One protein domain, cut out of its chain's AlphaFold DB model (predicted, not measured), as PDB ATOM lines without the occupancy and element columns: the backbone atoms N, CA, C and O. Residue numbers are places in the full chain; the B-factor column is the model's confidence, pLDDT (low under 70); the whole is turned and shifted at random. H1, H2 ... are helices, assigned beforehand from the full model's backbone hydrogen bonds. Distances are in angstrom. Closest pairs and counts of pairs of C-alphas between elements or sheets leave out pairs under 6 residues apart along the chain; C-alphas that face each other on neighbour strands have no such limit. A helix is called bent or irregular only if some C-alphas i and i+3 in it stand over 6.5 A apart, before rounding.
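This is residues 14 to 97 of the 198 residues of an uncharacterized protein of Pichia kudriavzevii (UniProt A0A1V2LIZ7). A long helix, H2, bends at residues 51 and 52, and the chain then folds back through a tight turn into H3, which runs beside the second arm, H2b, and past the bend to the later part of the first arm, H2a; together they make a long helical hairpin. From its other end, residues 14 to 34, which hold the short helix H1 and the first residues of H2a, stick out with nothing packed on them. The printed part has 84 residues with three named helices, H1, H2 and H3 in chain order, and no named strand; the class is all helix. The whole is extended, with a radius of gyration of the C-alphas of 21.7 A and an outline of 74 by 31 by 16 A, a rod that owes much of its length to the free arm.

H2, residues 27 to 65, is by its hydrogen bonds one helix, but it is bent: C-alphas 50 and 53 are 6.5 A apart. Its arms, H2a, residues 27 to 50, and H2b, residues 53 to 65, stand at a shallow tilt of 29 degrees. H2b touches H3, residues 70 to 92, and the two form a helical hairpin; they run opposite ways at a shallow tilt of 15 degrees, and their closest C-alphas, those of Ile 64 and Val 70, are 4.8 A apart. H2a touches H3 with residues 42 to 49 alone, and H3 touches it with residues 84 to 91 alone. The closest C-alphas there, those of Val 45 and Leu 87, are 6.6 A apart, and the lines stand at 35.5 degrees, opposite ways, only just a steep tilt. H1, residues 14 to 23, is apart from H2a, H2b and H3. Every O i to N i+4 pair is within hydrogen-bond range in H2a and H2b, against 5 of 6 in H1 and 18 of 19 in H3.

H2a is 34.6 A long from C-alpha 27 at (-23.814, 21.802, -3.423) to C-alpha 50, and H2b is 18.3 A long from C-alpha 53 to C-alpha 65. H3 is 32.6 A long and ends at C-alpha 92 at (-37.080, 7.151, -21.812). H1 is 15.1 A long and begins at C-alpha 14 at (-13.639, 41.282, 5.934).

The two C-alphas farthest apart, those of Lys 14 and Gly 67, are 74.4 A apart. Without residues 14 to 34 the body spans 47 by 17 by 16 A. The printed part has no cut, and the links from H1 to H2 and from H2 to H3 are tight. The mean pLDDT of the printed part is 81.7, with residues 14 to 25 and 92 to 97 under 70.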
ATOM      1  N   LYS A  14     -12.161  41.382   6.075       56.75
ATOM      2  CA  LYS A  14     -13.639  41.282   5.934       56.75
ATOM      3  C   LYS A  14     -14.126  41.179   4.474       56.75
ATOM      4  O   LYS A  14     -15.208  40.655   4.228       56.75
ATOM      5  N   ARG A  15     -13.337  41.673   3.513       52.12
ATOM      6  CA  ARG A  15     -13.584  41.561   2.068       52.12
ATOM      7  C   ARG A  15     -13.376  40.137   1.527       52.12
ATOM      8  O   ARG A  15     -14.183  39.695   0.723       52.12
ATOM      9  N   GLU A  16     -12.398  39.385   2.027       52.59
ATOM     10  CA  GLU A  16     -12.149  37.989   1.624       52.59
ATOM     11  C   GLU A  16     -13.210  37.030   2.176       52.59
ATOM     12  O   GLU A  16     -13.666  36.124   1.480       52.59
ATOM     13  N   LEU A  17     -13.682  37.280   3.402       53.81
ATOM     14  CA  LEU A  17     -14.823  36.568   3.991       53.81
ATOM     15  C   LEU A  17     -16.143  36.866   3.260       53.81
ATOM     16  O   LEU A  17     -17.011  35.998   3.194       53.81
ATOM     17  N   LYS A  18     -16.300  38.070   2.690       52.41
ATOM     18  CA  LYS A  18     -17.456  38.416   1.847       52.41
ATOM     19  C   LYS A  18     -17.366  37.813   0.443       52.41
ATOM     20  O   LYS A  18     -18.390  37.356  -0.050       52.41
ATOM     21  N   LEU A  19     -16.179  37.751  -0.167       51.19
ATOM     22  CA  LEU A  19     -16.003  37.097  -1.471       51.19
ATOM     23  C   LEU A  19     -16.251  35.583  -1.397       51.19
ATOM     24  O   LEU A  19     -16.904  35.035  -2.279       51.19
ATOM     25  N   LYS A  20     -15.809  34.907  -0.326       52.25
ATOM     26  CA  LYS A  20     -16.075  33.466  -0.151       52.25
ATOM     27  C   LYS A  20     -17.559  33.140   0.064       52.25
ATOM     28  O   LYS A  20     -18.007  32.093  -0.380       52.25
ATOM     29  N   LYS A  21     -18.333  34.043   0.680       52.66
ATOM     30  CA  LYS A  21     -19.779  33.856   0.914       52.66
ATOM     31  C   LYS A  21     -20.654  34.016  -0.333       52.66
ATOM     32  O   LYS A  21     -21.762  33.500  -0.333       52.66
ATOM     33  N   HIS A  22     -20.189  34.716  -1.368       47.50
ATOM     34  CA  HIS A  22     -20.968  34.902  -2.599       47.50
ATOM     35  C   HIS A  22     -20.766  33.793  -3.643       47.50
ATOM     36  O   HIS A  22     -21.576  33.692  -4.557       47.50
ATOM     37  N   ASN A  23     -19.738  32.948  -3.490       53.31
ATOM     38  CA  ASN A  23     -19.391  31.905  -4.465       53.31
ATOM     39  C   ASN A  23     -19.656  30.470  -3.987       53.31
ATOM     40  O   ASN A  23     -19.446  29.535  -4.751       53.31
ATOM     41  N   GLN A  24     -20.115  30.273  -2.751       56.84
ATOM     42  CA  GLN A  24     -20.575  28.966  -2.285       56.84
ATOM     43  C   GLN A  24     -22.090  28.905  -2.433       56.84
ATOM     44  O   GLN A  24     -22.843  29.198  -1.507       56.84
ATOM     45  N   LEU A  25     -22.545  28.548  -3.635       58.81
ATOM     46  CA  LEU A  25     -23.808  27.829  -3.720       58.81
ATOM     47  C   LEU A  25     -23.556  26.510  -2.983       58.81
ATOM     48  O   LEU A  25     -22.675  25.763  -3.395       58.81
ATOM     49  N   ASP A  26     -24.255  26.263  -1.876       72.56
ATOM     50  CA  ASP A  26     -24.198  24.952  -1.228       72.56
ATOM     51  C   ASP A  26     -24.503  23.888  -2.291       72.56
ATOM     52  O   ASP A  26     -25.502  24.020  -3.008       72.56
ATOM     53  N   ASP A  27     -23.674  22.848  -2.397       70.81
ATOM     54  CA  ASP A  27     -23.814  21.802  -3.423       70.81
ATOM     55  C   ASP A  27     -25.236  21.210  -3.440       70.81
ATOM     56  O   ASP A  27     -25.795  20.905  -4.491       70.81
ATOM     57  N   VAL A  28     -25.886  21.171  -2.272       74.31
ATOM     58  CA  VAL A  28     -27.287  20.758  -2.093       74.31
ATOM     59  C   VAL A  28     -28.271  21.688  -2.822       74.31
ATOM     60  O   VAL A  28     -29.147  21.217  -3.545       74.31
ATOM     61  N   LYS A  29     -28.104  23.012  -2.710       78.50
ATOM     62  CA  LYS A  29     -28.948  24.001  -3.408       78.50
ATOM     63  C   LYS A  29     -28.694  23.990  -4.916       78.50
ATOM     64  O   LYS A  29     -29.619  24.218  -5.695       78.50
ATOM     65  N   ALA A  30     -27.456  23.718  -5.339       75.31
ATOM     66  CA  ALA A  30     -27.121  23.552  -6.752       75.31
ATOM     67  C   ALA A  30     -27.877  22.364  -7.362       75.31
ATOM     68  O   ALA A  30     -28.501  22.507  -8.415       75.31
ATOM     69  N   VAL A  31     -27.892  21.225  -6.666       79.69
ATOM     70  CA  VAL A  31     -28.619  20.020  -7.090       79.69
ATOM     71  C   VAL A  31     -30.132  20.263  -7.143       79.69
ATOM     72  O   VAL A  31     -30.774  19.873  -8.120       79.69
ATOM     73  N   GLU A  32     -30.717  20.963  -6.169       82.00
ATOM     74  CA  GLU A  32     -32.146  21.320  -6.197       82.00
ATOM     75  C   GLU A  32     -32.515  22.206  -7.397       82.00
ATOM     76  O   GLU A  32     -33.515  21.952  -8.076       82.00
ATOM     77  N   LEU A  33     -31.690  23.210  -7.709       82.88
ATOM     78  CA  LEU A  33     -31.883  24.076  -8.877       82.88
ATOM     79  C   LEU A  33     -31.749  23.305 -10.196       82.88
ATOM     80  O   LEU A  33     -32.536  23.529 -11.121       82.88
ATOM     81  N   ILE A  34     -30.779  22.392 -10.285       84.38
ATOM     82  CA  ILE A  34     -30.587  21.515 -11.446       84.38
ATOM     83  C   ILE A  34     -31.819  20.622 -11.637       84.38
ATOM     84  O   ILE A  34     -32.374  20.575 -12.735       84.38
ATOM     85  N   ASN A  35     -32.321  20.009 -10.565       82.62
ATOM     86  CA  ASN A  35     -33.526  19.178 -10.595       82.62
ATOM     87  C   ASN A  35     -34.784  19.975 -10.978       82.62
ATOM     88  O   ASN A  35     -35.627  19.481 -11.730       82.62
ATOM     89  N   GLY A  36     -34.911  21.218 -10.506       83.19
ATOM     90  CA  GLY A  36     -35.996  22.117 -10.904       83.19
ATOM     91  C   GLY A  36     -35.976  22.427 -12.404       83.19
ATOM     92  O   GLY A  36     -37.006  22.322 -13.074       83.19
ATOM     93  N   LYS A  37     -34.797  22.741 -12.955       86.19
ATOM     94  CA  LYS A  37     -34.622  22.988 -14.396       86.19
ATOM     95  C   LYS A  37     -34.855  21.733 -15.238       86.19
ATOM     96  O   LYS A  37     -35.510  21.825 -16.272       86.19
ATOM     97  N   LEU A  38     -34.391  20.571 -14.777       83.38
ATOM     98  CA  LEU A  38     -34.643  19.278 -15.420       83.38
ATOM     99  C   LEU A  38     -36.145  18.998 -15.543       83.38
ATOM    100  O   LEU A  38     -36.614  18.662 -16.626       83.38
ATOM    101  N   LYS A  39     -36.931  19.217 -14.479       84.06
ATOM    102  CA  LYS A  39     -38.397  19.043 -14.521       84.06
ATOM    103  C   LYS A  39     -39.072  19.922 -15.576       84.06
ATOM    104  O   LYS A  39     -39.967  19.450 -16.276       84.06
ATOM    105  N   LEU A  40     -38.658  21.186 -15.687       85.31
ATOM    106  CA  LEU A  40     -39.178  22.095 -16.712       85.31
ATOM    107  C   LEU A  40     -38.811  21.612 -18.117       85.31
ATOM    108  O   LEU A  40     -39.679  21.570 -18.985       85.31
ATOM    109  N   LEU A  41     -37.565  21.178 -18.314       86.31
ATOM    110  CA  LEU A  41     -37.096  20.629 -19.584       86.31
ATOM    111  C   LEU A  41     -37.927  19.407 -20.002       86.31
ATOM    112  O   LEU A  41     -38.405  19.361 -21.132       86.31
ATOM    113  N   PHE A  42     -38.194  18.467 -19.090       85.06
ATOM    114  CA  PHE A  42     -39.043  17.305 -19.387       85.06
ATOM    115  C   PHE A  42     -40.484  17.686 -19.737       85.06
ATOM    116  O   PHE A  42     -41.087  17.077 -20.622       85.06
ATOM    117  N   LYS A  43     -41.050  18.704 -19.075       86.25
ATOM    118  CA  LYS A  43     -42.388  19.211 -19.414       86.25
ATOM    119  C   LYS A  43     -42.424  19.754 -20.845       86.25
ATOM    120  O   LYS A  43     -43.373  19.470 -21.575       86.25
ATOM    121  N   GLU A  44     -41.384  20.485 -21.233       86.56
ATOM    122  CA  GLU A  44     -41.251  21.048 -22.575       86.56
ATOM    123  C   GLU A  44     -41.082  19.942 -23.623       86.56
ATOM    124  O   GLU A  44     -41.826  19.897 -24.600       86.56
ATOM    125  N   VAL A  45     -40.191  18.976 -23.378       87.75
ATOM    126  CA  VAL A  45     -39.980  17.812 -24.257       87.75
ATOM    127  C   VAL A  45     -41.279  17.032 -24.464       87.75
ATOM    128  O   VAL A  45     -41.633  16.727 -25.604       87.75
ATOM    129  N   ARG A  46     -42.048  16.777 -23.398       86.81
ATOM    130  CA  ARG A  46     -43.349  16.099 -23.495       86.81
ATOM    131  C   ARG A  46     -44.351  16.894 -24.338       86.81
ATOM    132  O   ARG A  46     -45.101  16.297 -25.111       86.81
ATOM    133  N   TYR A  47     -44.380  18.219 -24.199       89.00
ATOM    134  CA  TYR A  47     -45.243  19.082 -25.009       89.00
ATOM    135  C   TYR A  47     -44.855  19.042 -26.492       89.00
ATOM    136  O   TYR A  47     -45.727  18.865 -27.349       89.00
ATOM    137  N   LEU A  48     -43.556  19.145 -26.793       89.12
ATOM    138  CA  LEU A  48     -43.038  19.032 -28.155       89.12
ATOM    139  C   LEU A  48     -43.415  17.678 -28.763       89.12
ATOM    140  O   LEU A  48     -43.949  17.638 -29.870       89.12
ATOM    141  N   ASN A  49     -43.202  16.594 -28.016       88.44
ATOM    142  CA  ASN A  49     -43.450  15.239 -28.487       88.44
ATOM    143  C   ASN A  49     -44.942  14.981 -28.761       88.44
ATOM    144  O   ASN A  49     -45.314  14.607 -29.870       88.44
ATOM    145  N   LYS A  50     -45.822  15.251 -27.786       87.06
ATOM    146  CA  LYS A  50     -47.259  14.960 -27.932       87.06
ATOM    147  C   LYS A  50     -47.973  15.910 -28.897       87.06
ATOM    148  O   LYS A  50     -48.864  15.477 -29.614       87.06
ATOM    149  N   LYS A  51     -47.633  17.206 -28.910       89.50
ATOM    150  CA  LYS A  51     -48.433  18.216 -29.628       89.50
ATOM    151  C   LYS A  51     -47.762  18.746 -30.889       89.50
ATOM    152  O   LYS A  51     -48.428  18.885 -31.915       89.50
ATOM    153  N   CYS A  52     -46.471  19.071 -30.826       92.75
ATOM    154  CA  CYS A  52     -45.783  19.681 -31.963       92.75
ATOM    155  C   CYS A  52     -45.490  18.648 -33.053       92.75
ATOM    156  O   CYS A  52     -45.851  18.887 -34.203       92.75
ATOM    157  N   ILE A  53     -44.919  17.489 -32.700       93.69
ATOM    158  CA  ILE A  53     -44.579  16.443 -33.681       93.69
ATOM    159  C   ILE A  53     -45.826  15.962 -34.424       93.69
ATOM    160  O   ILE A  53     -45.827  15.946 -35.653       93.69
ATOM    161  N   GLN A  54     -46.907  15.652 -33.701       92.94
ATOM    162  CA  GLN A  54     -48.153  15.191 -34.315       92.94
ATOM    163  C   GLN A  54     -48.708  16.228 -35.302       92.94
ATOM    164  O   GLN A  54     -49.058  15.891 -36.432       92.94
ATOM    165  N   ARG A  55     -48.744  17.509 -34.914       94.19
ATOM    166  CA  ARG A  55     -49.237  18.579 -35.790       94.19
ATOM    167  C   ARG A  55     -48.354  18.778 -37.025       94.19
ATOM    168  O   ARG A  55     -48.882  18.978 -38.121       94.19
ATOM    169  N   CYS A  56     -47.034  18.728 -36.860       95.31
ATOM    170  CA  CYS A  56     -46.082  18.820 -37.966       95.31
ATOM    171  C   CYS A  56     -46.251  17.655 -38.942       95.31
ATOM    172  O   CYS A  56     -46.337  17.891 -40.142       95.31
ATOM    173  N   TYR A  57     -46.386  16.427 -38.436       95.75
ATOM    174  CA  TYR A  57     -46.584  15.236 -39.259       95.75
ATOM    175  C   TYR A  57     -47.806  15.371 -40.174       95.75
ATOM    176  O   TYR A  57     -47.671  15.241 -41.388       95.75
ATOM    177  N   TRP A  58     -48.969  15.731 -39.622       96.00
ATOM    178  CA  TRP A  58     -50.180  15.952 -40.422       96.00
ATOM    179  C   TRP A  58     -50.020  17.082 -41.442       96.00
ATOM    180  O   TRP A  58     -50.463  16.950 -42.580       96.00
ATOM    181  N   SER A  59     -49.351  18.174 -41.063       94.19
ATOM    182  CA  SER A  59     -49.098  19.288 -41.988       94.19
ATOM    183  C   SER A  59     -48.211  18.858 -43.161       94.19
ATOM    184  O   SER A  59     -48.469  19.242 -44.297       94.19
ATOM    185  N   PHE A  60     -47.185  18.041 -42.906       95.75
ATOM    186  CA  PHE A  60     -46.284  17.547 -43.950       95.75
ATOM    187  C   PHE A  60     -46.924  16.459 -44.810       95.75
ATOM    188  O   PHE A  60     -46.691  16.438 -46.015       95.75
ATOM    189  N   MET A  61     -47.783  15.617 -44.235       94.69
ATOM    190  CA  MET A  61     -48.580  14.667 -45.013       94.69
ATOM    191  C   MET A  61     -49.518  15.382 -45.988       94.69
ATOM    192  O   MET A  61     -49.610  14.964 -47.137       94.69
ATOM    193  N   GLY A  62     -50.096  16.524 -45.598       95.44
ATOM    194  CA  GLY A  62     -50.846  17.370 -46.531       95.44
ATOM    195  C   GLY A  62     -49.994  17.872 -47.706       95.44
ATOM    196  O   GLY A  62     -50.449  17.872 -48.844       95.44
ATOM    197  N   VAL A  63     -48.730  18.244 -47.466       93.06
ATOM    198  CA  VAL A  63     -47.794  18.656 -48.535       93.06
ATOM    199  C   VAL A  63     -47.486  17.507 -49.500       93.06
ATOM    200  O   VAL A  63     -47.358  17.743 -50.701       93.06
ATOM    201  N   ILE A  64     -47.381  16.276 -48.992       95.44
ATOM    202  CA  ILE A  64     -47.174  15.076 -49.817       95.44
ATOM    203  C   ILE A  64     -48.421  14.792 -50.663       95.44
ATOM    204  O   ILE A  64     -48.295  14.539 -51.859       95.44
ATOM    205  N   GLU A  65     -49.613  14.900 -50.076       96.06
ATOM    206  CA  GLU A  65     -50.895  14.697 -50.768       96.06
ATOM    207  C   GLU A  65     -51.113  15.704 -51.912       96.06
ATOM    208  O   GLU A  65     -51.624  15.345 -52.970       96.06
ATOM    209  N   LEU A  66     -50.648  16.946 -51.743       94.38
ATOM    210  CA  LEU A  66     -50.685  17.997 -52.769       94.38
ATOM    211  C   LEU A  66     -49.820  17.697 -54.013       94.38
ATOM    212  O   LEU A  66     -49.989  18.367 -55.031       94.38
ATOM    213  N   GLY A  67     -48.877  16.750 -53.962       91.88
ATOM    214  CA  GLY A  67     -48.114  16.271 -55.129       91.88
ATOM    215  C   GLY A  67     -46.989  17.193 -55.640       91.88
ATOM    216  O   GLY A  67     -45.931  16.723 -56.046       91.88
ATOM    217  N   GLN A  68     -47.166  18.512 -55.568       90.75
ATOM    218  CA  GLN A  68     -46.224  19.513 -56.101       90.75
ATOM    219  C   GLN A  68     -44.872  19.596 -55.361       90.75
ATOM    220  O   GLN A  68     -43.894  20.081 -55.920       90.75
ATOM    221  N   PHE A  69     -44.793  19.117 -54.113       94.31
ATOM    222  CA  PHE A  69     -43.574  19.175 -53.291       94.31
ATOM    223  C   PHE A  69     -43.256  17.841 -52.604       94.31
ATOM    224  O   PHE A  69     -42.764  17.821 -51.476       94.31
ATOM    225  N   VAL A  70     -43.519  16.715 -53.270       94.06
ATOM    226  CA  VAL A  70     -43.380  15.369 -52.679       94.06
ATOM    227  C   VAL A  70     -41.961  15.092 -52.163       94.06
ATOM    228  O   VAL A  70     -41.808  14.640 -51.029       94.06
ATOM    229  N   ASN A  71     -40.921  15.444 -52.929       94.56
ATOM    230  CA  ASN A  71     -39.522  15.233 -52.521       94.56
ATOM    231  C   ASN A  71     -39.174  15.994 -51.230       94.56
ATOM    232  O   ASN A  71     -38.545  15.448 -50.316       94.56
ATOM    233  N   ILE A  72     -39.625  17.247 -51.118       95.00
ATOM    234  CA  ILE A  72     -39.437  18.060 -49.910       95.00
ATOM    235  C   ILE A  72     -40.289  17.499 -48.764       95.00
ATOM    236  O   ILE A  72     -39.796  17.386 -47.644       95.00
ATOM    237  N   GLY A  73     -41.528  17.082 -49.038       96.00
ATOM    238  CA  GLY A  73     -42.423  16.464 -48.062       96.00
ATOM    239  C   GLY A  73     -41.790  15.250 -47.380       96.00
ATOM    240  O   GLY A  73     -41.672  15.229 -46.153       96.00
ATOM    241  N   PHE A  74     -41.287  14.285 -48.155       95.50
ATOM    242  CA  PHE A  74     -40.593  13.115 -47.603       95.50
ATOM    243  C   PHE A  74     -39.310  13.479 -46.851       95.50
ATOM    244  O   PHE A  74     -39.050  12.927 -45.780       95.50
ATOM    245  N   THR A  75     -38.535  14.441 -47.356       96.88
ATOM    246  CA  THR A  75     -37.311  14.909 -46.686       96.88
ATOM    247  C   THR A  75     -37.617  15.473 -45.299       96.88
ATOM    248  O   THR A  75     -36.953  15.129 -44.316       96.88
ATOM    249  N   VAL A  76     -38.655  16.306 -45.190       96.56
ATOM    250  CA  VAL A  76     -39.045  16.926 -43.922       96.56
ATOM    251  C   VAL A  76     -39.688  15.906 -42.979       96.56
ATOM    252  O   VAL A  76     -39.413  15.953 -41.780       96.56
ATOM    253  N   VAL A  77     -40.457  14.932 -43.479       96.94
ATOM    254  CA  VAL A  77     -40.955  13.810 -42.658       96.94
ATOM    255  C   VAL A  77     -39.796  12.967 -42.114       96.94
ATOM    256  O   VAL A  77     -39.791  12.626 -40.931       96.94
ATOM    257  N   GLY A  78     -38.769  12.691 -42.921       96.56
ATOM    258  CA  GLY A  78     -37.561  11.998 -42.465       96.56
ATOM    259  C   GLY A  78     -36.788  12.786 -41.401       96.56
ATOM    260  O   GLY A  78     -36.348  12.223 -40.395       96.56
ATOM    261  N   ALA A  79     -36.664  14.106 -41.570       96.06
ATOM    262  CA  ALA A  79     -36.081  14.980 -40.553       96.06
ATOM    263  C   ALA A  79     -36.927  15.004 -39.265       96.06
ATOM    264  O   ALA A  79     -36.376  14.915 -38.167       96.06
ATOM    265  N   LEU A  80     -38.257  15.051 -39.389       96.00
ATOM    266  CA  LEU A  80     -39.189  14.990 -38.264       96.00
ATOM    267  C   LEU A  80     -39.046  13.673 -37.490       96.00
ATOM    268  O   LEU A  80     -39.017  13.698 -36.261       96.00
ATOM    269  N   ALA A  81     -38.882  12.545 -38.186       95.56
ATOM    270  CA  ALA A  81     -38.643  11.244 -37.566       95.56
ATOM    271  C   ALA A  81     -37.327  11.213 -36.768       95.56
ATOM    272  O   ALA A  81     -37.292  10.689 -35.653       95.56
ATOM    273  N   LYS A  82     -36.256  11.836 -37.286       95.12
ATOM    274  CA  LYS A  82     -34.992  11.992 -36.544       95.12
ATOM    275  C   LYS A  82     -35.179  12.828 -35.277       95.12
ATOM    276  O   LYS A  82     -34.717  12.425 -34.213       95.12
ATOM    277  N   VAL A  83     -35.884  13.957 -35.370       93.38
ATOM    278  CA  VAL A  83     -36.190  14.806 -34.204       93.38
ATOM    279  C   VAL A  83     -37.023  14.038 -33.176       93.38
ATOM    280  O   VAL A  83     -36.702  14.067 -31.993       93.38
ATOM    281  N   PHE A  84     -38.046  13.305 -33.615       93.00
ATOM    282  CA  PHE A  84     -38.868  12.468 -32.743       93.00
ATOM    283  C   PHE A  84     -38.041  11.393 -32.027       93.00
ATOM    284  O   PHE A  84     -38.170  11.233 -30.815       93.00
ATOM    285  N   SER A  85     -37.141  10.707 -32.739       91.00
ATOM    286  CA  SER A  85     -36.245   9.710 -32.141       91.00
ATOM    287  C   SER A  85     -35.339  10.317 -31.064       91.00
ATOM    288  O   SER A  85     -35.196   9.735 -29.989       91.00
ATOM    289  N   LEU A  86     -34.785  11.512 -31.304       89.75
ATOM    290  CA  LEU A  86     -33.980  12.230 -30.310       89.75
ATOM    291  C   LEU A  86     -34.814  12.652 -29.096       89.75
ATOM    292  O   LEU A  86     -34.374  12.473 -27.966       89.75
ATOM    293  N   LEU A  87     -36.024  13.178 -29.308       88.50
ATOM    294  CA  LEU A  87     -36.918  13.579 -28.217       88.50
ATOM    295  C   LEU A  87     -37.359  12.382 -27.365       88.50
ATOM    296  O   LEU A  87     -37.428  12.503 -26.143       88.50
ATOM    297  N   LYS A  88     -37.605  11.223 -27.988       86.19
ATOM    298  CA  LYS A  88     -38.006   9.998 -27.285       86.19
ATOM    299  C   LYS A  88     -36.919   9.492 -26.328       86.19
ATOM    300  O   LYS A  88     -37.238   9.090 -25.217       86.19
ATOM    301  N   GLN A  89     -35.640   9.629 -26.692       85.25
ATOM    302  CA  GLN A  89     -34.519   9.261 -25.810       85.25
ATOM    303  C   GLN A  89     -34.530  10.033 -24.481       85.25
ATOM    304  O   GLN A  89     -34.123   9.485 -23.456       85.25
ATOM    305  N   PHE A  90     -35.008  11.284 -24.479       78.69
ATOM    306  CA  PHE A  90     -35.152  12.088 -23.261       78.69
ATOM    307  C   PHE A  90     -36.375  11.694 -22.426       78.69
ATOM    308  O   PHE A  90     -36.341  11.839 -21.209       78.69
ATOM    309  N   ASP A  91     -37.447  11.191 -23.039       72.56
ATOM    310  CA  ASP A  91     -38.604  10.672 -22.295       72.56
ATOM    311  C   ASP A  91     -38.243   9.338 -21.603       72.56
ATOM    312  O   ASP A  91     -38.546   9.128 -20.426       72.56
ATOM    313  N   ASP A  92     -37.481   8.481 -22.295       64.31
ATOM    314  CA  ASP A  92     -37.080   7.151 -21.812       64.31
ATOM    315  C   ASP A  92     -35.979   7.186 -20.729       64.31
ATOM    316  O   ASP A  92     -35.909   6.288 -19.886       64.31
ATOM    317  N   THR A  93     -35.142   8.234 -20.679       63.12
ATOM    318  CA  THR A  93     -34.051   8.377 -19.682       63.12
ATOM    319  C   THR A  93     -34.515   8.734 -18.261       63.12
ATOM    320  O   THR A  93     -33.694   8.907 -17.360       63.12
ATOM    321  N   GLY A  94     -35.825   8.731 -18.002       58.78
ATOM    322  CA  GLY A  94     -36.321   8.174 -16.742       58.78
ATOM    323  C   GLY A  94     -36.057   8.968 -15.458       58.78
ATOM    324  O   GLY A  94     -35.861   8.364 -14.408       58.78
ATOM    325  N   LEU A  95     -36.156  10.299 -15.478       52.81
ATOM    326  CA  LEU A  95     -36.382  11.085 -14.245       52.81
ATOM    327  C   LEU A  95     -37.878  11.279 -13.923       52.81
ATOM    328  O   LEU A  95     -38.220  11.865 -12.898       52.81
ATOM    329  N   ASN A  96     -38.772  10.763 -14.774       50.88
ATOM    330  CA  ASN A  96     -40.224  10.806 -14.604       50.88
ATOM    331  C   ASN A  96     -40.874   9.445 -14.913       50.88
ATOM    332  O   ASN A  96     -41.683   9.321 -15.829       50.88
ATOM    333  N   LYS A  97     -40.621   8.441 -14.070       49.19
ATOM    334  CA  LYS A  97     -41.700   7.506 -13.716       49.19
ATOM    335  C   LYS A  97     -42.293   7.933 -12.369       49.19
ATOM    336  O   LYS A  97     -41.961   7.325 -11.354       49.19
TER     337      LYS A  97